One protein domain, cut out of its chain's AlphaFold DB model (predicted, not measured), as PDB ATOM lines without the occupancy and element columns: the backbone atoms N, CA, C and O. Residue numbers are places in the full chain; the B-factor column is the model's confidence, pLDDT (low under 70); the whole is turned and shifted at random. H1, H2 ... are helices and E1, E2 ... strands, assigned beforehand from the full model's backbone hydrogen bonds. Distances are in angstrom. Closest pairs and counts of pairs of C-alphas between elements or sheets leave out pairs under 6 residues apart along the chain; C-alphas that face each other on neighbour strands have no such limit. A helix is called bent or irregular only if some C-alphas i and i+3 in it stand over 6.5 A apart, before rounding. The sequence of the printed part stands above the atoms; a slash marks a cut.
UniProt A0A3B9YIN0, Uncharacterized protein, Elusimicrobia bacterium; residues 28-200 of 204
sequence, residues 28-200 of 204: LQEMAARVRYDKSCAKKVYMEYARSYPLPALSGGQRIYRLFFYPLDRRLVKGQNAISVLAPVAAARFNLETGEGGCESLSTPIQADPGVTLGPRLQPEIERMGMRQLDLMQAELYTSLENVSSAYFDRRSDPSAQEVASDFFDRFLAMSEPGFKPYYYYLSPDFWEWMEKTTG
ATOM      1  N   LEU A  28      17.667 -19.889 -11.471       92.94
ATOM      2  CA  LEU A  28      16.472 -20.225 -10.707       92.94
ATOM      3  C   LEU A  28      16.485 -19.644  -9.291       92.94
ATOM      4  O   LEU A  28      15.460 -19.143  -8.824       92.94
ATOM      5  N   GLN A  29      17.629 -19.676  -8.610       91.88
ATOM      6  CA  GLN A  29      17.776 -19.093  -7.281       91.88
ATOM      7  C   GLN A  29      17.582 -17.573  -7.307       91.88
ATOM      8  O   GLN A  29      16.860 -17.039  -6.458       91.88
ATOM      9  N   GLU A  30      18.158 -16.891  -8.298       90.69
ATOM     10  CA  GLU A  30      17.985 -15.449  -8.504       90.69
ATOM     11  C   GLU A  30      16.526 -15.092  -8.800       90.69
ATOM     12  O   GLU A  30      15.956 -14.205  -8.157       90.69
ATOM     13  N   MET A  31      15.879 -15.818  -9.717       91.56
ATOM     14  CA  MET A  31      14.485 -15.558 -10.067       91.56
ATOM     15  C   MET A  31      13.538 -15.825  -8.893       91.56
ATOM     16  O   MET A  31      12.666 -15.007  -8.590       91.56
ATOM     17  N   ALA A  32      13.736 -16.933  -8.176       91.12
ATOM     18  CA  ALA A  32      12.958 -17.241  -6.984       91.12
ATOM     19  C   ALA A  32      13.153 -16.176  -5.895       91.12
ATOM     20  O   ALA A  32      12.201 -15.831  -5.198       91.12
ATOM     21  N   ALA A  33      14.362 -15.626  -5.739       88.44
ATOM     22  CA  ALA A  33      14.590 -14.491  -4.850       88.44
ATOM     23  C   ALA A  33      13.813 -13.252  -5.322       88.44
ATOM     24  O   ALA A  33      13.067 -12.677  -4.532       88.44
ATOM     25  N   ARG A  34      13.910 -12.884  -6.605       88.56
ATOM     26  CA  ARG A  34      13.206 -11.723  -7.171       88.56
ATOM     27  C   ARG A  34      11.698 -11.787  -6.942       88.56
ATOM     28  O   ARG A  34      11.122 -10.826  -6.451       88.56
ATOM     29  N   VAL A  35      11.071 -12.920  -7.254       88.44
ATOM     30  CA  VAL A  35       9.615 -13.092  -7.123       88.44
ATOM     31  C   VAL A  35       9.176 -13.076  -5.663       88.44
ATOM     32  O   VAL A  35       8.120 -12.532  -5.350       88.44
ATOM     33  N   ARG A  36       9.993 -13.616  -4.747       85.38
ATOM     34  CA  ARG A  36       9.695 -13.542  -3.312       85.38
ATOM     35  C   ARG A  36       9.590 -12.096  -2.836       85.38
ATOM     36  O   ARG A  36       8.650 -11.785  -2.119       85.38
ATOM     37  N   TYR A  37      10.515 -11.234  -3.257       82.19
ATOM     38  CA  TYR A  37      10.554  -9.824  -2.853       82.19
ATOM     39  C   TYR A  37       9.784  -8.884  -3.793       82.19
ATOM     40  O   TYR A  37       9.838  -7.664  -3.619       82.19
ATOM     41  N   ASP A  38       9.061  -9.417  -4.780       82.19
ATOM     42  CA  ASP A  38       8.238  -8.598  -5.659       82.19
ATOM     43  C   ASP A  38       7.121  -7.904  -4.863       82.19
ATOM     44  O   ASP A  38       6.499  -8.486  -3.967       82.19
ATOM     45  N   LYS A  39       6.827  -6.642  -5.201       72.00
ATOM     46  CA  LYS A  39       5.845  -5.822  -4.473       72.00
ATOM     47  C   LYS A  39       4.438  -6.429  -4.477       72.00
ATOM     48  O   LYS A  39       3.671  -6.148  -3.554       72.00
ATOM     49  N   SER A  40       4.076  -7.228  -5.482       76.69
ATOM     50  CA  SER A  40       2.781  -7.920  -5.527       76.69
ATOM     51  C   SER A  40       2.671  -9.021  -4.467       76.69
ATOM     52  O   SER A  40       1.584  -9.242  -3.928       76.69
ATOM     53  N   CYS A  41       3.793  -9.657  -4.121       75.00
ATOM     54  CA  CYS A  41       3.880 -10.715  -3.121       75.00
ATOM     55  C   CYS A  41       4.142 -10.189  -1.714       75.00
ATOM     56  O   CYS A  41       3.452 -10.583  -0.773       75.00
ATOM     57  N   ALA A  42       5.055  -9.226  -1.578       70.94
ATOM     58  CA  ALA A  42       5.415  -8.633  -0.292       70.94
ATOM     59  C   ALA A  42       4.229  -7.948   0.419       70.94
ATOM     60  O   ALA A  42       4.220  -7.832   1.639       70.94
ATOM     61  N   LYS A  43       3.200  -7.515  -0.326       70.44
ATOM     62  CA  LYS A  43       1.955  -6.969   0.247       70.44
ATOM     63  C   LYS A  43       1.011  -8.031   0.814       70.44
ATOM     64  O   LYS A  43       0.171  -7.698   1.641       70.44
ATOM     65  N   LYS A  44       1.095  -9.273   0.330       67.94
ATOM     66  CA  LYS A  44       0.190 -10.368   0.713       67.94
ATOM     67  C   LYS A  44       0.751 -11.221   1.846       67.94
ATOM     68  O   LYS A  44      -0.017 -11.868   2.547       67.94
ATOM     69  N   VAL A  45       2.072 -11.229   2.020       65.56
ATOM     70  CA  VAL A  45       2.749 -12.061   3.013       65.56
ATOM     71  C   VAL A  45       3.795 -11.229   3.735       65.56
ATOM     72  O   VAL A  45       4.708 -10.695   3.107       65.56
ATOM     73  N   TYR A  46       3.686 -11.149   5.062       60.19
ATOM     74  CA  TYR A  46       4.734 -10.568   5.892       60.19
ATOM     75  C   TYR A  46       5.962 -11.480   5.796       60.19
ATOM     76  O   TYR A  46       5.948 -12.611   6.282       60.19
ATOM     77  N   MET A  47       6.995 -11.033   5.084       53.81
ATOM     78  CA  MET A  47       8.159 -11.859   4.774       53.81
ATOM     79  C   MET A  47       9.106 -11.996   5.971       53.81
ATOM     80  O   MET A  47      10.240 -11.525   5.946       53.81
ATOM     81  N   GLU A  48       8.677 -12.712   7.004       47.38
ATOM     82  CA  GLU A  48       9.598 -13.314   7.959       47.38
ATOM     83  C   GLU A  48      10.000 -14.713   7.476       47.38
ATOM     84  O   GLU A  48       9.472 -15.734   7.883       47.38
ATOM     85  N   TYR A  49      10.954 -14.721   6.546       53.22
ATOM     86  CA  TYR A  49      11.970 -15.761   6.358       53.22
ATOM     87  C   TYR A  49      11.553 -17.237   6.458       53.22
ATOM     88  O   TYR A  49      12.046 -17.977   7.311       53.22
ATOM     89  N   ALA A  50      10.785 -17.723   5.486       54.53
ATOM     90  CA  ALA A  50      10.693 -19.156   5.263       54.53
ATOM     91  C   ALA A  50      10.446 -19.463   3.778       54.53
ATOM     92  O   ALA A  50       9.415 -19.134   3.193       54.53
ATOM     93  N   ARG A  51      11.494 -19.963   3.117       69.81
ATOM     94  CA  ARG A  51      11.562 -20.110   1.660       69.81
ATOM     95  C   ARG A  51      11.038 -21.496   1.305       69.81
ATOM     96  O   ARG A  51      11.745 -22.470   1.534       69.81
ATOM     97  N   SER A  52       9.841 -21.600   0.733       87.00
ATOM     98  CA  SER A  52       9.537 -22.813  -0.032       87.00
ATOM     99  C   SER A  52      10.460 -22.873  -1.251       87.00
ATOM    100  O   SER A  52      10.887 -21.830  -1.773       87.00
ATOM    101  N   TYR A  53      10.809 -24.076  -1.684       91.75
ATOM    102  CA  TYR A  53      11.605 -24.272  -2.889       91.75
ATOM    103  C   TYR A  53      10.701 -24.197  -4.121       91.75
ATOM    104  O   TYR A  53       9.574 -24.695  -4.071       91.75
ATOM    105  N   PRO A  54      11.144 -23.553  -5.215       94.81
ATOM    106  CA  PRO A  54      10.365 -23.583  -6.438       94.81
ATOM    107  C   PRO A  54      10.255 -25.018  -6.959       94.81
ATOM    108  O   PRO A  54      11.195 -25.794  -6.840       94.81
ATOM    109  N   LEU A  55       9.114 -25.368  -7.535       96.69
ATOM    110  CA  LEU A  55       8.907 -26.631  -8.236       96.69
ATOM    111  C   LEU A  55       8.559 -26.346  -9.694       96.69
ATOM    112  O   LEU A  55       7.791 -25.408  -9.943       96.69
ATOM    113  N   PRO A  56       9.090 -27.121 -10.654       97.81
ATOM    114  CA  PRO A  56       8.717 -26.967 -12.047       97.81
ATOM    115  C   PRO A  56       7.263 -27.405 -12.233       97.81
ATOM    116  O   PRO A  56       6.796 -28.351 -11.602       97.81
ATOM    117  N   ALA A  57       6.537 -26.715 -13.103       96.56
ATOM    118  CA  ALA A  57       5.161 -27.019 -13.461       96.56
ATOM    119  C   ALA A  57       4.915 -26.660 -14.931       96.56
ATOM    120  O   ALA A  57       5.601 -25.812 -15.506       96.56
ATOM    121  N   LEU A  58       3.918 -27.298 -15.539       94.69
ATOM    122  CA  LEU A  58       3.447 -26.942 -16.874       94.69
ATOM    123  C   LEU A  58       2.091 -26.249 -16.756       94.69
ATOM    124  O   LEU A  58       1.160 -26.790 -16.167       94.69
ATOM    125  N   SER A  59       1.971 -25.052 -17.329       89.31
ATOM    126  CA  SER A  59       0.717 -24.292 -17.359       89.31
ATOM    127  C   SER A  59       0.417 -23.874 -18.788       89.31
ATOM    128  O   SER A  59       1.121 -23.034 -19.341       89.31
ATOM    129  N   GLY A  60      -0.608 -24.467 -19.407       87.31
ATOM    130  CA  GLY A  60      -0.938 -24.186 -20.812       87.31
ATOM    131  C   GLY A  60       0.232 -24.455 -21.769       87.31
ATOM    132  O   GLY A  60       0.431 -23.705 -22.717       87.31
ATOM    133  N   GLY A  61       1.056 -25.467 -21.474       88.69
ATOM    134  CA  GLY A  61       2.269 -25.795 -22.233       88.69
ATOM    135  C   GLY A  61       3.500 -24.942 -21.898       88.69
ATOM    136  O   GLY A  61       4.593 -25.259 -22.358       88.69
ATOM    137  N   GLN A  62       3.368 -23.900 -21.074       94.25
ATOM    138  CA  GLN A  62       4.504 -23.077 -20.659       94.25
ATOM    139  C   GLN A  62       5.291 -23.733 -19.522       94.25
ATOM    140  O   GLN A  62       4.704 -24.215 -18.549       94.25
ATOM    141  N   ARG A  63       6.624 -23.675 -19.630       96.69
ATOM    142  CA  ARG A  63       7.575 -24.044 -18.575       96.69
ATOM    143  C   ARG A  63       7.561 -22.965 -17.503       96.69
ATOM    144  O   ARG A  63       8.043 -21.853 -17.721       96.69
ATOM    145  N   ILE A  64       6.967 -23.275 -16.362       96.94
ATOM    146  CA  ILE A  64       6.899 -22.355 -15.232       96.94
ATOM    147  C   ILE A  64       7.444 -23.023 -13.979       96.94
ATOM    148  O   ILE A  64       7.596 -24.238 -13.896       96.94
ATOM    149  N   TYR A  65       7.697 -22.203 -12.979       96.75
ATOM    150  CA  TYR A  65       7.987 -22.613 -11.627       96.75
ATOM    151  C   TYR A  65       6.936 -22.022 -10.717       96.75
ATOM    152  O   TYR A  65       6.460 -20.905 -10.936       96.75
ATOM    153  N   ARG A  66       6.592 -22.770  -9.680       94.50
ATOM    154  CA  ARG A  66       5.681 -22.317  -8.638       94.50
ATOM    155  C   ARG A  66       6.362 -22.457  -7.293       94.50
ATOM    156  O   ARG A  66       7.187 -23.344  -7.109       94.50
ATOM    157  N   LEU A  67       6.034 -21.579  -6.362       92.75
ATOM    158  CA  LEU A  67       6.441 -21.669  -4.962       92.75
ATOM    159  C   LEU A  67       5.306 -21.140  -4.091       92.75
ATOM    160  O   LEU A  67       4.506 -20.326  -4.549       92.75
ATOM    161  N   PHE A  68       5.221 -21.592  -2.846       89.62
ATOM    162  CA  PHE A  68       4.249 -21.070  -1.888       89.62
ATOM    163  C   PHE A  68       4.915 -20.231  -0.800       89.62
ATOM    164  O   PHE A  68       6.120 -20.302  -0.557       89.62
ATOM    165  N   PHE A  69       4.125 -19.433  -0.109       85.81
ATOM    166  CA  PHE A  69       4.572 -18.622   1.009       85.81
ATOM    167  C   PHE A  69       3.818 -19.037   2.253       85.81
ATOM    168  O   PHE A  69       2.606 -19.235   2.197       85.81
ATOM    169  N   TYR A  70       4.527 -19.124   3.369       82.38
ATOM    170  CA  TYR A  70       3.959 -19.504   4.648       82.38
ATOM    171  C   TYR A  70       4.487 -18.588   5.757       82.38
ATOM    172  O   TYR A  70       5.642 -18.156   5.688       82.38
ATOM    173  N   PRO A  71       3.658 -18.267   6.762       78.00
ATOM    174  CA  PRO A  71       4.103 -17.510   7.914       78.00
ATOM    175  C   PRO A  71       4.908 -18.385   8.882       78.00
ATOM    176  O   PRO A  71       4.766 -19.611   8.930       78.00
ATOM    177  N   LEU A  72       5.732 -17.720   9.690       77.06
ATOM    178  CA  LEU A  72       6.337 -18.297  10.884       77.06
ATOM    179  C   LEU A  72       5.544 -17.863  12.113       77.06
ATOM    180  O   LEU A  72       5.165 -16.701  12.234       77.06
ATOM    181  N   ASP A  73       5.348 -18.789  13.041       75.69
ATOM    182  CA  ASP A  73       4.818 -18.505  14.366       75.69
ATOM    183  C   ASP A  73       5.968 -18.526  15.373       75.69
ATOM    184  O   ASP A  73       6.609 -19.560  15.587       75.69
ATOM    185  N   ARG A  74       6.267 -17.363  15.955       74.00
ATOM    186  CA  ARG A  74       7.290 -17.217  16.991       74.00
ATOM    187  C   ARG A  74       6.601 -17.194  18.344       74.00
ATOM    188  O   ARG A  74       6.015 -16.183  18.725       74.00
ATOM    189  N   ARG A  75       6.713 -18.288  19.096       66.44
ATOM    190  CA  ARG A  75       6.201 -18.368  20.470       66.44
ATOM    191  C   ARG A  75       7.347 -18.523  21.456       66.44
ATOM    192  O   ARG A  75       8.299 -19.263  21.220       66.44
ATOM    193  N   LEU A  76       7.228 -17.860  22.600       53.47
ATOM    194  CA  LEU A  76       8.076 -18.137  23.754       53.47
ATOM    195  C   LEU A  76       7.519 -19.364  24.475       53.47
ATOM    196  O   LEU A  76       6.469 -19.294  25.111       53.47
ATOM    197  N   VAL A  77       8.220 -20.492  24.389       57.38
ATOM    198  CA  VAL A  77       7.864 -21.713  25.119       57.38
ATOM    199  C   VAL A  77       8.936 -21.948  26.173       57.38
ATOM    200  O   VAL A  77      10.085 -22.225  25.847       57.38
ATOM    201  N   LYS A  78       8.575 -21.807  27.456       60.31
ATOM    202  CA  LYS A  78       9.476 -22.045  28.603       60.31
ATOM    203  C   LYS A  78      10.827 -21.301  28.510       60.31
ATOM    204  O   LYS A  78      11.870 -21.862  28.824       60.31
ATOM    205  N   GLY A  79      10.816 -20.045  28.061       56.94
ATOM    206  CA  GLY A  79      12.030 -19.224  27.933       56.94
ATOM    207  C   GLY A  79      12.888 -19.517  26.695       56.94
ATOM    208  O   GLY A  79      13.931 -18.892  26.531       56.94
ATOM    209  N   GLN A  80      12.455 -20.419  25.809       57.75
ATOM    210  CA  GLN A  80      13.075 -20.646  24.505       57.75
ATOM    211  C   GLN A  80      12.219 -20.017  23.401       57.75
ATOM    212  O   GLN A  80      10.989 -20.121  23.413       57.75
ATOM    213  N   ASN A  81      12.874 -19.361  22.441       62.06
ATOM    214  CA  ASN A  81      12.231 -18.916  21.207       62.06
ATOM    215  C   ASN A  81      11.937 -20.152  20.349       62.06
ATOM    216  O   ASN A  81      12.833 -20.653  19.673       62.06
ATOM    217  N   ALA A  82      10.701 -20.647  20.381       68.56
ATOM    218  CA  ALA A  82      10.251 -21.698  19.483       68.56
ATOM    219  C   ALA A  82       9.720 -21.052  18.199       68.56
ATOM    220  O   ALA A  82       8.837 -20.191  18.242       68.56
ATOM    221  N   ILE A  83      10.264 -21.462  17.053       73.75
ATOM    222  CA  ILE A  83       9.789 -21.031  15.738       73.75
ATOM    223  C   ILE A  83       9.094 -22.217  15.083       73.75
ATOM    224  O   ILE A  83       9.709 -23.250  14.828       73.75
ATOM    225  N   SER A  84       7.807 -22.052  14.809       78.06
ATOM    226  CA  SER A  84       6.989 -23.031  14.104       78.06
ATOM    227  C   SER A  84       6.627 -22.526  12.716       78.06
ATOM    228  O   SER A  84       6.531 -21.319  12.486       78.06
ATOM    229  N   VAL A  85       6.413 -23.451  11.787       78.81
ATOM    230  CA  VAL A  85       5.938 -23.126  10.440       78.81
ATOM    231  C   VAL A  85       4.429 -23.298  10.369       78.81
ATOM    232  O   VAL A  85       3.880 -24.265  10.900       78.81
ATOM    233  N   LEU A  86       3.751 -22.340   9.744       82.44
ATOM    234  CA  LEU A  86       2.304 -22.373   9.562       82.44
ATOM    235  C   LEU A  86       1.929 -22.838   8.152       82.44
ATOM    236  O   LEU A  86       2.772 -22.906   7.257       82.44
ATOM    237  N   ALA A  87       0.648 -23.141   7.950       84.88
ATOM    238  CA  ALA A  87       0.103 -23.434   6.630       84.88
ATOM    239  C   ALA A  87       0.402 -22.319   5.601       84.88
ATOM    240  O   ALA A  87       0.363 -21.134   5.952       84.88
ATOM    241  N   PRO A  88       0.694 -22.663   4.330       86.56
ATOM    242  CA  PRO A  88       0.864 -21.683   3.268       86.56
ATOM    243  C   PRO A  88      -0.371 -20.802   3.065       86.56
ATOM    244  O   PRO A  88      -1.503 -21.265   3.140       86.56
ATOM    245  N   VAL A  89      -0.135 -19.526   2.760       82.62
ATOM    246  CA  VAL A  89      -1.175 -18.486   2.633       82.62
ATOM    247  C   VAL A  89      -1.225 -17.848   1.246       82.62
ATOM    248  O   VAL A  89      -2.199 -17.187   0.892       82.62
ATOM    249  N   ALA A  90      -0.176 -18.023   0.443       84.69
ATOM    250  CA  ALA A  90      -0.096 -17.495  -0.914       84.69
ATOM    251  C   ALA A  90       0.803 -18.378  -1.780       84.69
ATOM    252  O   ALA A  90       1.592 -19.171  -1.263       84.69
ATOM    253  N   ALA A  91       0.729 -18.193  -3.094       88.62
ATOM    254  CA  ALA A  91       1.672 -18.770  -4.038       88.62
ATOM    255  C   ALA A  91       2.201 -17.709  -5.000       88.62
ATOM    256  O   ALA A  91       1.644 -16.620  -5.143       88.62
ATOM    257  N   ALA A  92       3.309 -18.025  -5.651       90.62
ATOM    258  CA  ALA A  92       3.792 -17.298  -6.803       90.62
ATOM    259  C   ALA A  92       4.124 -18.269  -7.922       90.62
ATOM    260  O   ALA A  92       4.520 -19.412  -7.684       90.62
ATOM    261  N   ARG A  93       4.015 -17.753  -9.141       93.12
ATOM    262  CA  ARG A  93       4.445 -18.424 -10.359       93.12
ATOM    263  C   ARG A  93       5.432 -17.554 -11.115       93.12
ATOM    264  O   ARG A  93       5.349 -16.326 -11.051       93.12
ATOM    265  N   PHE A  94       6.338 -18.180 -11.848       94.62
ATOM    266  CA  PHE A  94       7.255 -17.476 -12.731       94.62
ATOM    267  C   PHE A  94       7.801 -18.347 -13.854       94.62
ATOM    268  O   PHE A  94       7.800 -19.569 -13.763       94.62
ATOM    269  N   ASN A  95       8.301 -17.705 -14.901       95.50
ATOM    270  CA  ASN A  95       8.962 -18.328 -16.034       95.50
ATOM    271  C   ASN A  95      10.417 -17.825 -16.088       95.50
ATOM    272  O   ASN A  95      10.666 -16.619 -16.052       95.50
ATOM    273  N   LEU A  96      11.381 -18.751 -16.129       93.94
ATOM    274  CA  LEU A  96      12.808 -18.405 -16.150       93.94
ATOM    275  C   LEU A  96      13.256 -17.786 -17.474       93.94
ATOM    276  O   LEU A  96      14.101 -16.900 -17.466       93.94
ATOM    277  N   GLU A  97      12.697 -18.249 -18.590       92.44
ATOM    278  CA  GLU A  97      13.103 -17.854 -19.944       92.44
ATOM    279  C   GLU A  97      12.675 -16.417 -20.262       92.44
ATOM    280  O   GLU A  97      13.441 -15.634 -20.815       92.44
ATOM    281  N   THR A  98      11.451 -16.056 -19.877       93.44
ATOM    282  CA  THR A  98      10.877 -14.718 -20.100       93.44
ATOM    283  C   THR A  98      11.180 -13.751 -18.960       93.44
ATOM    284  O   THR A  98      11.079 -12.536 -19.120       93.44
ATOM    285  N   GLY A  99      11.519 -14.273 -17.778       91.75
ATOM    286  CA  GLY A  99      11.631 -13.480 -16.563       91.75
ATOM    287  C   GLY A  99      10.287 -12.944 -16.054       91.75
ATOM    288  O   GLY A  99      10.284 -12.100 -15.159       91.75
ATOM    289  N   GLU A 100       9.152 -13.403 -16.573       91.62
ATOM    290  CA  GLU A 100       7.843 -13.032 -16.042       91.62
ATOM    291  C   GLU A 100       7.556 -13.771 -14.732       91.62
ATOM    292  O   GLU A 100       7.919 -14.934 -14.553       91.62
ATOM    293  N   GLY A 101       6.882 -13.111 -13.792       89.19
ATOM    294  CA  GLY A 101       6.479 -13.738 -12.541       89.19
ATOM    295  C   GLY A 101       5.595 -12.846 -11.686       89.19
ATOM    296  O   GLY A 101       5.544 -11.634 -11.875       89.19
ATOM    297  N   GLY A 102       4.888 -13.455 -10.740       87.88
ATOM    298  CA  GLY A 102       4.024 -12.725  -9.824       87.88
ATOM    299  C   GLY A 102       3.258 -13.628  -8.871       87.88
ATOM    300  O   GLY A 102       3.269 -14.857  -8.986       87.88
ATOM    301  N   CYS A 103       2.582 -12.991  -7.918       86.69
ATOM    302  CA  CYS A 103       1.765 -13.696  -6.945       86.69
ATOM    303  C   CYS A 103       0.440 -14.183  -7.523       86.69
ATOM    304  O   CYS A 103      -0.284 -13.442  -8.189       86.69
ATOM    305  N   GLU A 104       0.077 -15.406  -7.167       84.88
ATOM    306  CA  GLU A 104      -1.190 -16.039  -7.497       84.88
ATOM    307  C   GLU A 104      -1.950 -16.412  -6.221       84.88
ATOM    308  O   GLU A 104      -1.382 -16.529  -5.129       84.88
ATOM    309  N   SER A 105      -3.269 -16.550  -6.343       77.38
ATOM    310  CA  SER A 105      -4.075 -17.075  -5.245       77.38
ATOM    311  C   SER A 105      -3.713 -18.536  -5.014       77.38
ATOM    312  O   SER A 105      -3.621 -19.316  -5.962       77.38
ATOM    313  N   LEU A 106      -3.532 -18.909  -3.750       75.12
ATOM    314  CA  LEU A 106      -3.355 -20.303  -3.383       75.12
ATOM    315  C   LEU A 106      -4.712 -21.004  -3.532       75.12
ATOM    316  O   LEU A 106      -5.617 -20.794  -2.732       75.12
ATOM    317  N   SER A 107      -4.879 -21.795  -4.588       62.22
ATOM    318  CA  SER A 107      -6.099 -22.568  -4.856       62.22
ATOM    319  C   SER A 107      -6.038 -23.993  -4.284       62.22
ATOM    320  O   SER A 107      -6.769 -24.872  -4.736       62.22
ATOM    321  N   THR A 108      -5.147 -24.255  -3.319       60.56
ATOM    322  CA  THR A 108      -4.918 -25.612  -2.808       60.56
ATOM    323  C   THR A 108      -6.129 -26.125  -2.022       60.56
ATOM    324  O   THR A 108      -6.584 -25.435  -1.111       60.56
ATOM    325  N   PRO A 109      -6.615 -27.351  -2.293       58.50
ATOM    326  CA  PRO A 109      -7.713 -27.961  -1.540       58.50
ATOM    327  C   PRO A 109      -7.304 -28.373  -0.119       58.50
ATOM    328  O   PRO A 109      -8.174 -28.672   0.695       58.50
ATOM    329  N   ILE A 110      -6.002 -28.357   0.209       62.34
ATOM    330  CA  ILE A 110      -5.542 -28.412   1.601       62.34
ATOM    331  C   ILE A 110      -5.891 -27.078   2.266       62.34
ATOM    332  O   ILE A 110      -5.060 -26.177   2.371       62.34
ATOM    333  N   GLN A 111      -7.139 -26.948   2.702       55.31
ATOM    334  CA  GLN A 111      -7.524 -25.960   3.697       55.31
ATOM    335  C   GLN A 111      -7.031 -26.468   5.051       55.31
ATOM    336  O   GLN A 111      -7.767 -27.099   5.802       55.31
ATOM    337  N   ALA A 112      -5.755 -26.250   5.352       60.31
ATOM    338  CA  ALA A 112      -5.411 -26.088   6.752       60.31
ATOM    339  C   ALA A 112      -5.832 -24.672   7.134       60.31
ATOM    340  O   ALA A 112      -5.522 -23.725   6.403       60.31
ATOM    341  N   ASP A 113      -6.546 -24.532   8.249       63.62
ATOM    342  CA  ASP A 113      -6.897 -23.212   8.750       63.62
ATOM    343  C   ASP A 113      -5.617 -22.366   8.867       63.62
ATOM    344  O   ASP A 113      -4.597 -22.852   9.382       63.62
ATOM    345  N   PRO A 114      -5.618 -21.111   8.381       61.69
ATOM    346  CA  PRO A 114      -4.512 -20.202   8.626       61.69
ATOM    347  C   PRO A 114      -4.189 -20.185  10.128       61.69
ATOM    348  O   PRO A 114      -5.045 -19.856  10.945       61.69
ATOM    349  N   GLY A 115      -2.968 -20.585  10.502       65.31
ATOM    350  CA  GLY A 115      -2.565 -20.746  11.908       65.31
ATOM    351  C   GLY A 115      -2.328 -22.189  12.366       65.31
ATOM    352  O   GLY A 115      -1.800 -22.388  13.461       65.31
ATOM    353  N   VAL A 116      -2.629 -23.195  11.539       76.94
ATOM    354  CA  VAL A 116      -2.218 -24.582  11.801       76.94
ATOM    355  C   VAL A 116      -0.697 -24.699  11.728       76.94
ATOM    356  O   VAL A 116      -0.084 -24.390  10.704       76.94
ATOM    357  N   THR A 117      -0.095 -25.173  12.817       80.00
ATOM    358  CA  THR A 117       1.330 -25.502  12.891       80.00
ATOM    359  C   THR A 117       1.619 -26.801  12.144       80.00
ATOM    360  O   THR A 117       1.059 -27.844  12.470       80.00
ATOM    361  N   LEU A 118       2.521 -26.745  11.164       78.75
ATOM    362  CA  LEU A 118       2.935 -27.893  10.347       78.75
ATOM    363  C   LEU A 118       4.239 -28.546  10.823       78.75
ATOM    364  O   LEU A 118       4.633 -29.589  10.305       78.75
ATOM    365  N   GLY A 119       4.898 -27.951  11.815       72.31
ATOM    366  CA  GLY A 119       6.104 -28.491  12.428       72.31
ATOM    367  C   GLY A 119       6.999 -27.405  13.026       72.31
ATOM    368  O   GLY A 119       6.695 -26.210  12.898       72.31
ATOM    369  N   PRO A 120       8.110 -27.803  13.674       68.81
ATOM    370  CA  PRO A 120       9.250 -26.909  13.847       68.81
ATOM    371  C   PRO A 120       9.778 -26.465  12.472       68.81
ATOM    372  O   PRO A 120       9.492 -27.093  11.459       68.81
ATOM    373  N   ARG A 121      10.513 -25.351  12.423       68.75
ATOM    374  CA  ARG A 121      11.008 -24.777  11.158       68.75
ATOM    375  C   ARG A 121      12.165 -25.537  10.516       68.75
ATOM    376  O   ARG A 121      12.401 -25.313   9.338       68.75
ATOM    377  N   LEU A 122      12.931 -26.289  11.290       63.50
ATOM    378  CA  LEU A 122      14.112 -27.005  10.836       63.50
ATOM    379  C   LEU A 122      14.159 -28.340  11.574       63.50
ATOM    380  O   LEU A 122      13.838 -28.410  12.763       63.50
ATOM    381  N   GLN A 123      14.604 -29.390  10.889       66.50
ATOM    382  CA  GLN A 123      14.965 -30.629  11.575       66.50
ATOM    383  C   GLN A 123      16.089 -30.326  12.592       66.50
ATOM    384  O   GLN A 123      16.958 -29.497  12.289       66.50
ATOM    385  N   PRO A 124      16.112 -30.955  13.783       71.56
ATOM    386  CA  PRO A 124      17.112 -30.678  14.822       71.56
ATOM    387  C   PRO A 124      18.570 -30.753  14.338       71.56
ATOM    388  O   PRO A 124      19.457 -30.090  14.874       71.56
ATOM    389  N   GLU A 125      18.831 -31.566  13.319       69.38
ATOM    390  CA  GLU A 125      20.122 -31.723  12.656       69.38
ATOM    391  C   GLU A 125      20.521 -30.462  11.880       69.38
ATOM    392  O   GLU A 125      21.686 -30.068  11.901       69.38
ATOM    393  N   ILE A 126      19.551 -29.804  11.238       70.62
ATOM    394  CA  ILE A 126      19.730 -28.583  10.447       70.62
ATOM    395  C   ILE A 126      19.841 -27.357  11.363       70.62
ATOM    396  O   ILE A 126      20.634 -26.458  11.091       70.62
ATOM    397  N   GLU A 127      19.128 -27.338  12.497       69.94
ATOM    398  CA  GLU A 127      19.238 -26.271  13.510       69.94
ATOM    399  C   GLU A 127      20.657 -26.118  14.079       69.94
ATOM    400  O   GLU A 127      21.045 -25.031  14.507       69.94
ATOM    401  N   ARG A 128      21.442 -27.202  14.078       77.75
ATOM    402  CA  ARG A 128      22.830 -27.216  14.567       77.75
ATOM    403  C   ARG A 128      23.855 -26.859  13.490       77.75
ATOM    404  O   ARG A 128      25.033 -26.707  13.815       77.75
ATOM    405  N   MET A 129      23.445 -26.745  12.227       81.56
ATOM    406  CA  MET A 129      24.351 -26.393  11.138       81.56
ATOM    407  C   MET A 129      24.676 -24.899  11.151       81.56
ATOM    408  O   MET A 129      23.830 -24.044  11.404       81.56
ATOM    409  N   GLY A 130      25.926 -24.566  10.823       83.75
ATOM    410  CA  GLY A 130      26.312 -23.176  10.593       83.75
ATOM    411  C   GLY A 130      25.669 -22.623   9.317       83.75
ATOM    412  O   GLY A 130      25.480 -23.354   8.346       83.75
ATOM    413  N   MET A 131      25.412 -21.309   9.275       82.88
ATOM    414  CA  MET A 131      24.774 -20.640   8.122       82.88
ATOM    415  C   MET A 131      25.449 -20.969   6.782       82.88
ATOM    416  O   MET A 131      24.769 -21.254   5.806       82.88
ATOM    417  N   ARG A 132      26.787 -21.028   6.750       87.25
ATOM    418  CA  ARG A 132      27.544 -21.381   5.540       87.25
ATOM    419  C   ARG A 132      27.182 -22.767   4.995       87.25
ATOM    420  O   ARG A 132      27.159 -22.952   3.785       87.25
ATOM    421  N   GLN A 133      26.945 -23.742   5.867       88.31
ATOM    422  CA  GLN A 133      26.577 -25.095   5.451       88.31
ATOM    423  C   GLN A 133      25.150 -25.120   4.893       88.31
ATOM    424  O   GLN A 133      24.914 -25.747   3.866       88.31
ATOM    425  N   LEU A 134      24.235 -24.368   5.511       84.50
ATOM    426  CA  LEU A 134      22.871 -24.192   5.008       84.50
ATOM    427  C   LEU A 134      22.852 -23.538   3.623       84.50
ATOM    428  O   LEU A 134      22.123 -23.994   2.743       84.50
ATOM    429  N   ASP A 135      23.678 -22.513   3.411       86.94
ATOM    430  CA  ASP A 135      23.792 -21.832   2.120       86.94
ATOM    431  C   ASP A 135      24.311 -22.777   1.028       86.94
ATOM    432  O   ASP A 135      23.796 -22.767  -0.091       86.94
ATOM    433  N   LEU A 136      25.286 -23.633   1.356       89.62
ATOM    434  CA  LEU A 136      25.801 -24.650   0.436       89.62
ATOM    435  C   LEU A 136      24.733 -25.694   0.093       89.62
ATOM    436  O   LEU A 136      24.481 -25.930  -1.084       89.62
ATOM    437  N   MET A 137      24.045 -26.254   1.093       89.94
ATOM    438  CA  MET A 137      22.960 -27.214   0.853       89.94
ATOM    439  C   MET A 137      21.834 -26.602   0.015       89.94
ATOM    440  O   MET A 137      21.277 -27.257  -0.866       89.94
ATOM    441  N   GLN A 138      21.513 -25.328   0.253       89.88
ATOM    442  CA  GLN A 138      20.536 -24.606  -0.549       89.88
ATOM    443  C   GLN A 138      21.015 -24.436  -1.997       89.88
ATOM    444  O   GLN A 138      20.240 -24.711  -2.911       89.88
ATOM    445  N   ALA A 139      22.259 -24.013  -2.226       90.88
ATOM    446  CA  ALA A 139      22.817 -23.864  -3.572       90.88
ATOM    447  C   ALA A 139      22.840 -25.200  -4.339       90.88
ATOM    448  O   ALA A 139      22.471 -25.258  -5.516       90.88
ATOM    449  N   GLU A 140      23.195 -26.291  -3.660       93.31
ATOM    450  CA  GLU A 140      23.164 -27.639  -4.226       93.31
ATOM    451  C   GLU A 140      21.736 -28.084  -4.570       93.31
ATOM    452  O   GLU A 140      21.503 -28.627  -5.651       93.31
ATOM    453  N   LEU A 141      20.759 -27.801  -3.703       94.31
ATOM    454  CA  LEU A 141      19.352 -28.066  -3.995       94.31
ATOM    455  C   LEU A 141      18.886 -27.302  -5.242       94.31
ATOM    456  O   LEU A 141      18.273 -27.911  -6.112       94.31
ATOM    457  N   TYR A 142      19.203 -26.008  -5.378       94.81
ATOM    458  CA  TYR A 142      18.850 -25.239  -6.582       94.81
ATOM    459  C   TYR A 142      19.507 -25.794  -7.847       94.81
ATOM    460  O   TYR A 142      18.847 -25.888  -8.879       94.81
ATOM    461  N   THR A 143      20.763 -26.228  -7.757       94.88
ATOM    462  CA  THR A 143      21.462 -26.875  -8.876       94.88
ATOM    463  C   THR A 143      20.766 -28.179  -9.284       94.88
ATOM    464  O   THR A 143      20.455 -28.380 -10.458       94.88
ATOM    465  N   SER A 144      20.456 -29.052  -8.319       96.88
ATOM    466  CA  SER A 144      19.735 -30.307  -8.589       96.88
ATOM    467  C   SER A 144      18.337 -30.057  -9.161       96.88
ATOM    468  O   SER A 144      17.894 -30.758 -10.070       96.88
ATOM    469  N   LEU A 145      17.671 -29.001  -8.686       97.62
ATOM    470  CA  LEU A 145      16.357 -28.587  -9.143       97.62
ATOM    471  C   LEU A 145      16.383 -28.120 -10.604       97.62
ATOM    472  O   LEU A 145      15.488 -28.476 -11.365       97.62
ATOM    473  N   GLU A 146      17.388 -27.354 -11.028       96.19
ATOM    474  CA  GLU A 146      17.551 -26.963 -12.437       96.19
ATOM    475  C   GLU A 146      17.751 -28.191 -13.341       96.19
ATOM    476  O   GLU A 146      17.080 -28.317 -14.369       96.19
ATOM    477  N   ASN A 147      18.590 -29.142 -12.913       96.38
ATOM    478  CA  ASN A 147      18.850 -30.378 -13.655       96.38
ATOM    479  C   ASN A 147      17.587 -31.238 -13.811       96.38
ATOM    480  O   ASN A 147      17.239 -31.637 -14.925       96.38
ATOM    481  N   VAL A 148      16.869 -31.494 -12.711       98.44
ATOM    482  CA  VAL A 148      15.635 -32.289 -12.761       98.44
ATOM    483  C   VAL A 148      14.515 -31.559 -13.505       98.44
ATOM    484  O   VAL A 148      13.732 -32.201 -14.197       98.44
ATOM    485  N   SER A 149      14.457 -30.223 -13.426       98.12
ATOM    486  CA  SER A 149      13.460 -29.433 -14.160       98.12
ATOM    487  C   SER A 149      13.627 -29.594 -15.664       98.12
ATOM    488  O   SER A 149      12.635 -29.764 -16.363       98.12
ATOM    489  N   SER A 150      14.870 -29.585 -16.156       97.00
ATOM    490  CA  SER A 150      15.172 -29.833 -17.568       97.00
ATOM    491  C   SER A 150      14.655 -31.208 -18.014       97.00
ATOM    492  O   SER A 150      13.866 -31.303 -18.954       97.00
ATOM    493  N   ALA A 151      14.989 -32.266 -17.264       98.12
ATOM    494  CA  ALA A 151      14.520 -33.623 -17.553       98.12
ATOM    495  C   ALA A 151      12.983 -33.743 -17.520       98.12
ATOM    496  O   ALA A 151      12.392 -34.368 -18.403       98.12
ATOM    497  N   TYR A 152      12.337 -33.114 -16.537       98.50
ATOM    498  CA  TYR A 152      10.884 -33.085 -16.405       98.50
ATOM    499  C   TYR A 152      10.206 -32.343 -17.561       98.50
ATOM    500  O   TYR A 152       9.262 -32.870 -18.151       98.50
ATOM    501  N   PHE A 153      10.674 -31.144 -17.919       97.75
ATOM    502  CA  PHE A 153      10.078 -30.357 -19.001       97.75
ATOM    503  C   PHE A 153      10.211 -31.039 -20.367       97.75
ATOM    504  O   PHE A 153       9.328 -30.879 -21.208       97.75
ATOM    505  N   ASP A 154      11.270 -31.825 -20.564       96.75
ATOM    506  CA  ASP A 154      11.478 -32.648 -21.759       96.75
ATOM    507  C   ASP A 154      10.799 -34.029 -21.665       96.75
ATOM    508  O   ASP A 154      10.913 -34.842 -22.582       96.75
ATOM    509  N   ARG A 155      10.086 -34.315 -20.563       96.62
ATOM    510  CA  ARG A 155       9.406 -35.595 -20.285       96.62
ATOM    511  C   ARG A 155      10.326 -36.813 -20.414       96.62
ATOM    512  O   ARG A 155       9.882 -37.901 -20.785       96.62
ATOM    513  N   ARG A 156      11.607 -36.641 -20.089       97.81
ATOM    514  CA  ARG A 156      12.607 -37.707 -20.158       97.81
ATOM    515  C   ARG A 156      12.377 -38.751 -19.067       97.81
ATOM    516  O   ARG A 156      11.937 -38.429 -17.966       97.81
ATOM    517  N   SER A 157      12.703 -40.001 -19.382       94.88
ATOM    518  CA  SER A 157      12.657 -41.142 -18.453       94.88
ATOM    519  C   SER A 157      13.808 -42.130 -18.690       94.88
ATOM    520  O   SER A 157      13.694 -43.313 -18.383       94.88
ATOM    521  N   ASP A 158      14.885 -41.670 -19.324       97.38
ATOM    522  CA  ASP A 158      16.115 -42.439 -19.523       97.38
ATOM    523  C   ASP A 158      16.955 -42.506 -18.224       97.38
ATOM    524  O   ASP A 158      16.670 -41.772 -17.273       97.38
ATOM    525  N   PRO A 159      18.008 -43.346 -18.158       98.06
ATOM    526  CA  PRO A 159      18.816 -43.500 -16.943       98.06
ATOM    527  C   PRO A 159      19.408 -42.193 -16.397       98.06
ATOM    528  O   PRO A 159      19.487 -42.020 -15.184       98.06
ATOM    529  N   SER A 160      19.766 -41.240 -17.268       98.00
ATOM    530  CA  SER A 160      20.266 -39.933 -16.828       98.00
ATOM    531  C   SER A 160      19.153 -39.093 -16.190       98.00
ATOM    532  O   SER A 160      19.412 -38.399 -15.210       98.00
ATOM    533  N   ALA A 161      17.912 -39.176 -16.686       98.06
ATOM    534  CA  ALA A 161      16.761 -38.532 -16.047       98.06
ATOM    535  C   ALA A 161      16.455 -39.142 -14.667       98.06
ATOM    536  O   ALA A 161      16.156 -38.411 -13.723       98.06
ATOM    537  N   GLN A 162      16.584 -40.465 -14.530       98.38
ATOM    538  CA  GLN A 162      16.420 -41.155 -13.248       98.38
ATOM    539  C   GLN A 162      17.475 -40.741 -12.216       98.38
ATOM    540  O   GLN A 162      17.134 -40.536 -11.049       98.38
ATOM    541  N   GLU A 163      18.734 -40.594 -12.634       98.44
ATOM    542  CA  GLU A 163      19.832 -40.153 -11.768       98.44
ATOM    543  C   GLU A 163      19.573 -38.749 -11.207       98.44
ATOM    544  O   GLU A 163      19.536 -38.571  -9.989       98.44
ATOM    545  N   VAL A 164      19.298 -37.766 -12.076       98.31
ATOM    546  CA  VAL A 164      19.053 -36.382 -11.628       98.31
ATOM    547  C   VAL A 164      17.765 -36.249 -10.815       98.31
ATOM    548  O   VAL A 164      17.711 -35.448  -9.884       98.31
ATOM    549  N   ALA A 165      16.732 -37.044 -11.123       98.50
ATOM    550  CA  ALA A 165      15.502 -37.071 -10.337       98.50
ATOM    551  C   ALA A 165      15.732 -37.657  -8.938       98.50
ATOM    552  O   ALA A 165      15.184 -37.140  -7.966       98.50
ATOM    553  N   SER A 166      16.561 -38.697  -8.826       98.38
ATOM    554  CA  SER A 166      16.895 -39.315  -7.539       98.38
ATOM    555  C   SER A 166      17.749 -38.388  -6.669       98.38
ATOM    556  O   SER A 166      17.409 -38.201  -5.502       98.38
ATOM    557  N   ASP A 167      18.780 -37.751  -7.245       98.31
ATOM    558  CA  ASP A 167      19.621 -36.762  -6.546       98.31
ATOM    559  C   ASP A 167      18.788 -35.578  -6.034       98.31
ATOM    560  O   ASP A 167      18.861 -35.228  -4.853       98.31
ATOM    561  N   PHE A 168      17.921 -35.009  -6.881       98.31
ATOM    562  CA  PHE A 168      17.007 -33.956  -6.444       98.31
ATOM    563  C   PHE A 168      16.097 -34.428  -5.307       98.31
ATOM    564  O   PHE A 168      15.935 -33.707  -4.323       98.31
ATOM    565  N   PHE A 169      15.497 -35.615  -5.423       98.00
ATOM    566  CA  PHE A 169      14.558 -36.113  -4.421       98.00
ATOM    567  C   PHE A 169      15.228 -36.253  -3.046       98.00
ATOM    568  O   PHE A 169      14.650 -35.838  -2.040       98.00
ATOM    569  N   ASP A 170      16.460 -36.767  -2.988       96.50
ATOM    570  CA  ASP A 170      17.220 -36.885  -1.737       96.50
ATOM    571  C   ASP A 170      17.527 -35.518  -1.120       96.50
ATOM    572  O   ASP A 170      17.277 -35.294   0.067       96.50
ATOM    573  N   ARG A 171      17.996 -34.569  -1.935       95.06
ATOM    574  CA  ARG A 171      18.284 -33.195  -1.491       95.06
ATOM    575  C   ARG A 171      17.032 -32.475  -1.021       95.06
ATOM    576  O   ARG A 171      17.056 -31.778  -0.007       95.06
ATOM    577  N   PHE A 172      15.929 -32.655  -1.739       94.56
ATOM    578  CA  PHE A 172      14.642 -32.082  -1.390       94.56
ATOM    579  C   PHE A 172      14.144 -32.637  -0.054       94.56
ATOM    580  O   PHE A 172      13.729 -31.864   0.808       94.56
ATOM    581  N   LEU A 173      14.212 -33.953   0.164       91.56
ATOM    582  CA  LEU A 173      13.818 -34.555   1.439       91.56
ATOM    583  C   LEU A 173      14.695 -34.101   2.607       91.56
ATOM    584  O   LEU A 173      14.172 -33.882   3.698       91.56
ATOM    585  N   ALA A 174      15.997 -33.927   2.382       88.50
ATOM    586  CA  ALA A 174      16.914 -33.433   3.404       88.50
ATOM    587  C   ALA A 174      16.625 -31.979   3.813       88.50
ATOM    588  O   ALA A 174      16.926 -31.592   4.936       88.50
ATOM    589  N   MET A 175      16.055 -31.172   2.913       86.94
ATOM    590  CA  MET A 175      15.902 -29.724   3.093       86.94
ATOM    591  C   MET A 175      14.456 -29.249   3.279       86.94
ATOM    592  O   MET A 175      14.240 -28.064   3.549       86.94
ATOM    593  N   SER A 176      13.465 -30.118   3.074       86.19
ATOM    594  CA  SER A 176      12.043 -29.778   3.171       86.19
ATOM    595  C   SER A 176      11.465 -30.122   4.538       86.19
ATOM    596  O   SER A 176      11.775 -31.155   5.131       86.19
ATOM    597  N   GLU A 177      10.549 -29.275   5.011       83.00
ATOM    598  CA  GLU A 177       9.768 -29.599   6.201       83.00
ATOM    599  C   GLU A 177       8.756 -30.707   5.882       83.00
ATOM    600  O   GLU A 177       7.989 -30.565   4.918       83.00
ATOM    601  N   PRO A 178       8.680 -31.782   6.690       80.88
ATOM    602  CA  PRO A 178       7.744 -32.880   6.457       80.88
ATOM    603  C   PRO A 178       6.291 -32.417   6.301       80.88
ATOM    604  O   PRO A 178       5.590 -32.888   5.405       80.88
ATOM    605  N   GLY A 179       5.861 -31.439   7.105       83.69
ATOM    606  CA  GLY A 179       4.509 -30.875   7.048       83.69
ATOM    607  C   GLY A 179       4.187 -30.116   5.756       83.69
ATOM    608  O   GLY A 179       3.014 -29.904   5.449       83.69
ATOM    609  N   PHE A 180       5.195 -29.752   4.954       87.19
ATOM    610  CA  PHE A 180       4.994 -29.109   3.656       87.19
ATOM    611  C   PHE A 180       4.875 -30.066   2.479       87.19
ATOM    612  O   PHE A 180       4.448 -29.635   1.408       87.19
ATOM    613  N   LYS A 181       5.212 -31.348   2.646       90.12
ATOM    614  CA  LYS A 181       5.174 -32.326   1.550       90.12
ATOM    615  C   LYS A 181       3.825 -32.363   0.815       90.12
ATOM    616  O   LYS A 181       3.845 -32.272  -0.414       90.12
ATOM    617  N   PRO A 182       2.661 -32.369   1.499       90.06
ATOM    618  CA  PRO A 182       1.375 -32.286   0.812       90.06
ATOM    619  C   PRO A 182       1.241 -31.021  -0.044       90.06
ATOM    620  O   PRO A 182       0.843 -31.096  -1.201       90.06
ATOM    621  N   TYR A 183       1.646 -29.857   0.467       90.00
ATOM    622  CA  TYR A 183       1.567 -28.589  -0.266       90.00
ATOM    623  C   TYR A 183       2.485 -28.556  -1.484       90.00
ATOM    624  O   TYR A 183       2.082 -28.058  -2.533       90.00
ATOM    625  N   TYR A 184       3.688 -29.120  -1.377       93.06
ATOM    626  CA  TYR A 184       4.578 -29.291  -2.521       93.06
ATOM    627  C   TYR A 184       3.964 -30.192  -3.594       93.06
ATOM    628  O   TYR A 184       4.100 -29.880  -4.776       93.06
ATOM    629  N   TYR A 185       3.242 -31.247  -3.207       93.75
ATOM    630  CA  TYR A 185       2.503 -32.065  -4.167       93.75
ATOM    631  C   TYR A 185       1.425 -31.269  -4.890       93.75
ATOM    632  O   TYR A 185       1.431 -31.212  -6.113       93.75
ATOM    633  N   TYR A 186       0.561 -30.560  -4.162       91.06
ATOM    634  CA  TYR A 186      -0.494 -29.755  -4.790       91.06
ATOM    635  C   TYR A 186       0.023 -28.587  -5.628       91.06
ATOM    636  O   TYR A 186      -0.656 -28.137  -6.552       91.06
ATOM    637  N   LEU A 187       1.211 -28.080  -5.313       90.62
ATOM    638  CA  LEU A 187       1.845 -27.024  -6.082       90.62
ATOM    639  C   LEU A 187       2.206 -27.496  -7.501       90.62
ATOM    640  O   LEU A 187       2.065 -26.717  -8.448       90.62
ATOM    641  N   SER A 188       2.627 -28.757  -7.654       94.44
ATOM    642  CA  SER A 188       2.944 -29.358  -8.955       94.44
ATOM    643  C   SER A 188       2.682 -30.878  -9.002       94.44
ATOM    644  O   SER A 188       3.633 -31.660  -8.990       94.44
ATOM    645  N   PRO A 189       1.411 -31.327  -9.064       94.69
ATOM    646  CA  PRO A 189       1.075 -32.754  -9.007       94.69
ATOM    647  C   PRO A 189       1.727 -33.559 -10.133       94.69
ATOM    648  O   PRO A 189       2.370 -34.572  -9.885       94.69
ATOM    649  N   ASP A 190       1.655 -33.041 -11.359       96.81
ATOM    650  CA  ASP A 190       2.211 -33.677 -12.559       96.81
ATOM    651  C   ASP A 190       3.739 -33.876 -12.479       96.81
ATOM    652  O   ASP A 190       4.264 -34.884 -12.954       96.81
ATOM    653  N   PHE A 191       4.465 -32.968 -11.814       98.00
ATOM    654  CA  PHE A 191       5.894 -33.148 -11.550       98.00
ATOM    655  C   PHE A 191       6.162 -34.322 -10.614       98.00
ATOM    656  O   PHE A 191       7.050 -35.130 -10.886       98.00
ATOM    657  N   TRP A 192       5.393 -34.446  -9.533       97.94
ATOM    658  CA  TRP A 192       5.571 -35.540  -8.582       97.94
ATOM    659  C   TRP A 192       5.113 -36.884  -9.141       97.94
ATOM    660  O   TRP A 192       5.761 -37.893  -8.876       97.94
ATOM    661  N   GLU A 193       4.075 -36.904  -9.973       98.06
ATOM    662  CA  GLU A 193       3.660 -38.099 -10.713       98.06
ATOM    663  C   GLU A 193       4.745 -38.545 -11.705       98.06
ATOM    664  O   GLU A 193       5.101 -39.727 -11.765       98.06
ATOM    665  N   TRP A 194       5.343 -37.604 -12.447       98.25
ATOM    666  CA  TRP A 194       6.504 -37.895 -13.293       98.25
ATOM    667  C   TRP A 194       7.697 -38.401 -12.469       98.25
ATOM    668  O   TRP A 194       8.363 -39.356 -12.880       98.25
ATOM    669  N   MET A 195       7.953 -37.808 -11.302       98.31
ATOM    670  CA  MET A 195       9.037 -38.204 -10.403       98.31
ATOM    671  C   MET A 195       8.849 -39.626  -9.879       98.31
ATOM    672  O   MET A 195       9.797 -40.414  -9.907       98.31
ATOM    673  N   GLU A 196       7.632 -39.985  -9.469       98.38
ATOM    674  CA  GLU A 196       7.286 -41.340  -9.041       98.38
ATOM    675  C   GLU A 196       7.476 -42.335 -10.185       98.38
ATOM    676  O   GLU A 196       8.143 -43.350 -10.007       98.38
ATOM    677  N   LYS A 197       6.977 -42.031 -11.387       98.12
ATOM    678  CA  LYS A 197       7.161 -42.903 -12.555       98.12
ATOM    679  C   LYS A 197       8.639 -43.105 -12.909       98.12
ATOM    680  O   LYS A 197       9.020 -44.186 -13.349       98.12
ATOM    681  N   THR A 198       9.453 -42.066 -12.742       98.19
ATOM    682  CA  THR A 198      10.867 -42.057 -13.145       98.19
ATOM    683  C   THR A 198      11.777 -42.714 -12.106       98.19
ATOM    684  O   THR A 198      12.773 -43.331 -12.468       98.19
ATOM    685  N   THR A 199      11.447 -42.603 -10.815       97.62
ATOM    686  CA  THR A 199      12.315 -43.061  -9.711       97.62
ATOM    687  C   THR A 199      11.732 -44.217  -8.896       97.62
ATOM    688  O   THR A 199      12.460 -44.855  -8.140       97.62
ATOM    689  N   GLY A 200      10.428 -44.475  -9.002       97.50
ATOM    690  CA  GLY A 200       9.677 -45.369  -8.120       97.50
ATOM    691  C   GLY A 200       9.404 -44.797  -6.722       97.50
ATOM    692  O   GLY A 200       8.934 -45.529  -5.851       97.50
TER     693      GLY A 200
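AT A GLANCE: This is residues 28 to 200 of the 204 residues of an uncharacterized protein of Elusimicrobia bacterium (UniProt A0A3B9YIN0). A strongly twisted sheet of four strands, E1, E2, E5 and E6, has H1 and one end of the long helix H4 over one face and H6 on the other, and H5 folds back beside H4 as a helical hairpin. E2 runs on into an arm, the hairpin of E3 and E4, whose tip, residues 76 to 81, sticks out. The printed part has 173 residues with seven named helices and seven named strands, in the order H1 H2 E1 E2 E3 E4 E5 E6 E7 H3 H4 H5 H6 H7; the class is mixed. The sheets, E1 E2 E5 E6 and E3 E4 E7 in order, are antiparallel. The whole is compact, with a radius of gyration of the C-alphas of 16.2 A, and spans 53 by 34 by 29 A.

IN THESE COORDINATES: The larger sheet holds E1, residues 55 to 59, E2, 62 to 69, 22.1 A long, E5, 90 to 94, and E6, 101 to 104. The smaller holds E3, 72 to 77, E4, 80 to 86, and E7, 117 to 120. H1, residues 28 to 36, begins at C-alpha 28 (16.472, -20.225, -10.707). H2 is 39 to 42, H3 124 to 127, H4 131 to 153, 32.3 A long, H5 159 to 175, 24.5 A, and H6 178 to 187, irregular, with C-alphas 179 and 182 7.1 A apart. H7, 189 to 199, ends at C-alpha 199 (12.315, -43.061, -9.711).

HOW THE PARTS SIT: N and O pairs within hydrogen-bond range include N 57 and O 64, 2.8 A, in the hairpin E1 and E2; N 67 and O 92, 3.0 A, between E2 and E5; N 102 and O 93, 2.9 A, in the hairpin E5 and E6; N 75 and O 82, 3.0 A, in E3 and E4; N 118 and O 85, 2.8 A, between E4 and E7. H1 and H4 make two layers with the larger sheet, helices on one face of it. H4 is over E1, closest C-alphas Pro 56 and Ser 149, 5.7 A. H6 is on the opposite face, over none of the strands, and only grazes the smaller sheet. H2 is on the larger sheet; H7 only grazes it. H4 and H5 touch at Ser 144 and Phe 168, C-alphas 5.0 A apart, opposite ways at 35.4 degrees, only just steep. H5 touches H7 with residues 161 to 166 alone, closest C-alphas Gln 162 and Thr 198, 5.6 A. H3 and H4 are close but not clearly touching, at 7.7 A between the C-alphas of Ile 126 and Leu 134. Every O i to N i+4 pair is within range in H1, H4, H5 and H7, and 4 of 6 in H6.

THE WHOLE: The C-alphas of Gly 79 and Asp 158, the two farthest apart, are 53.0 A apart. The printed part has no cut; the links H2 to E1 and E6 to E7 are long. Mean pLDDT of the printed part is 84.8, with residues 44 to 51, 75 to 82, 107 to 115, 120 to 123, 125 and 127 under 70.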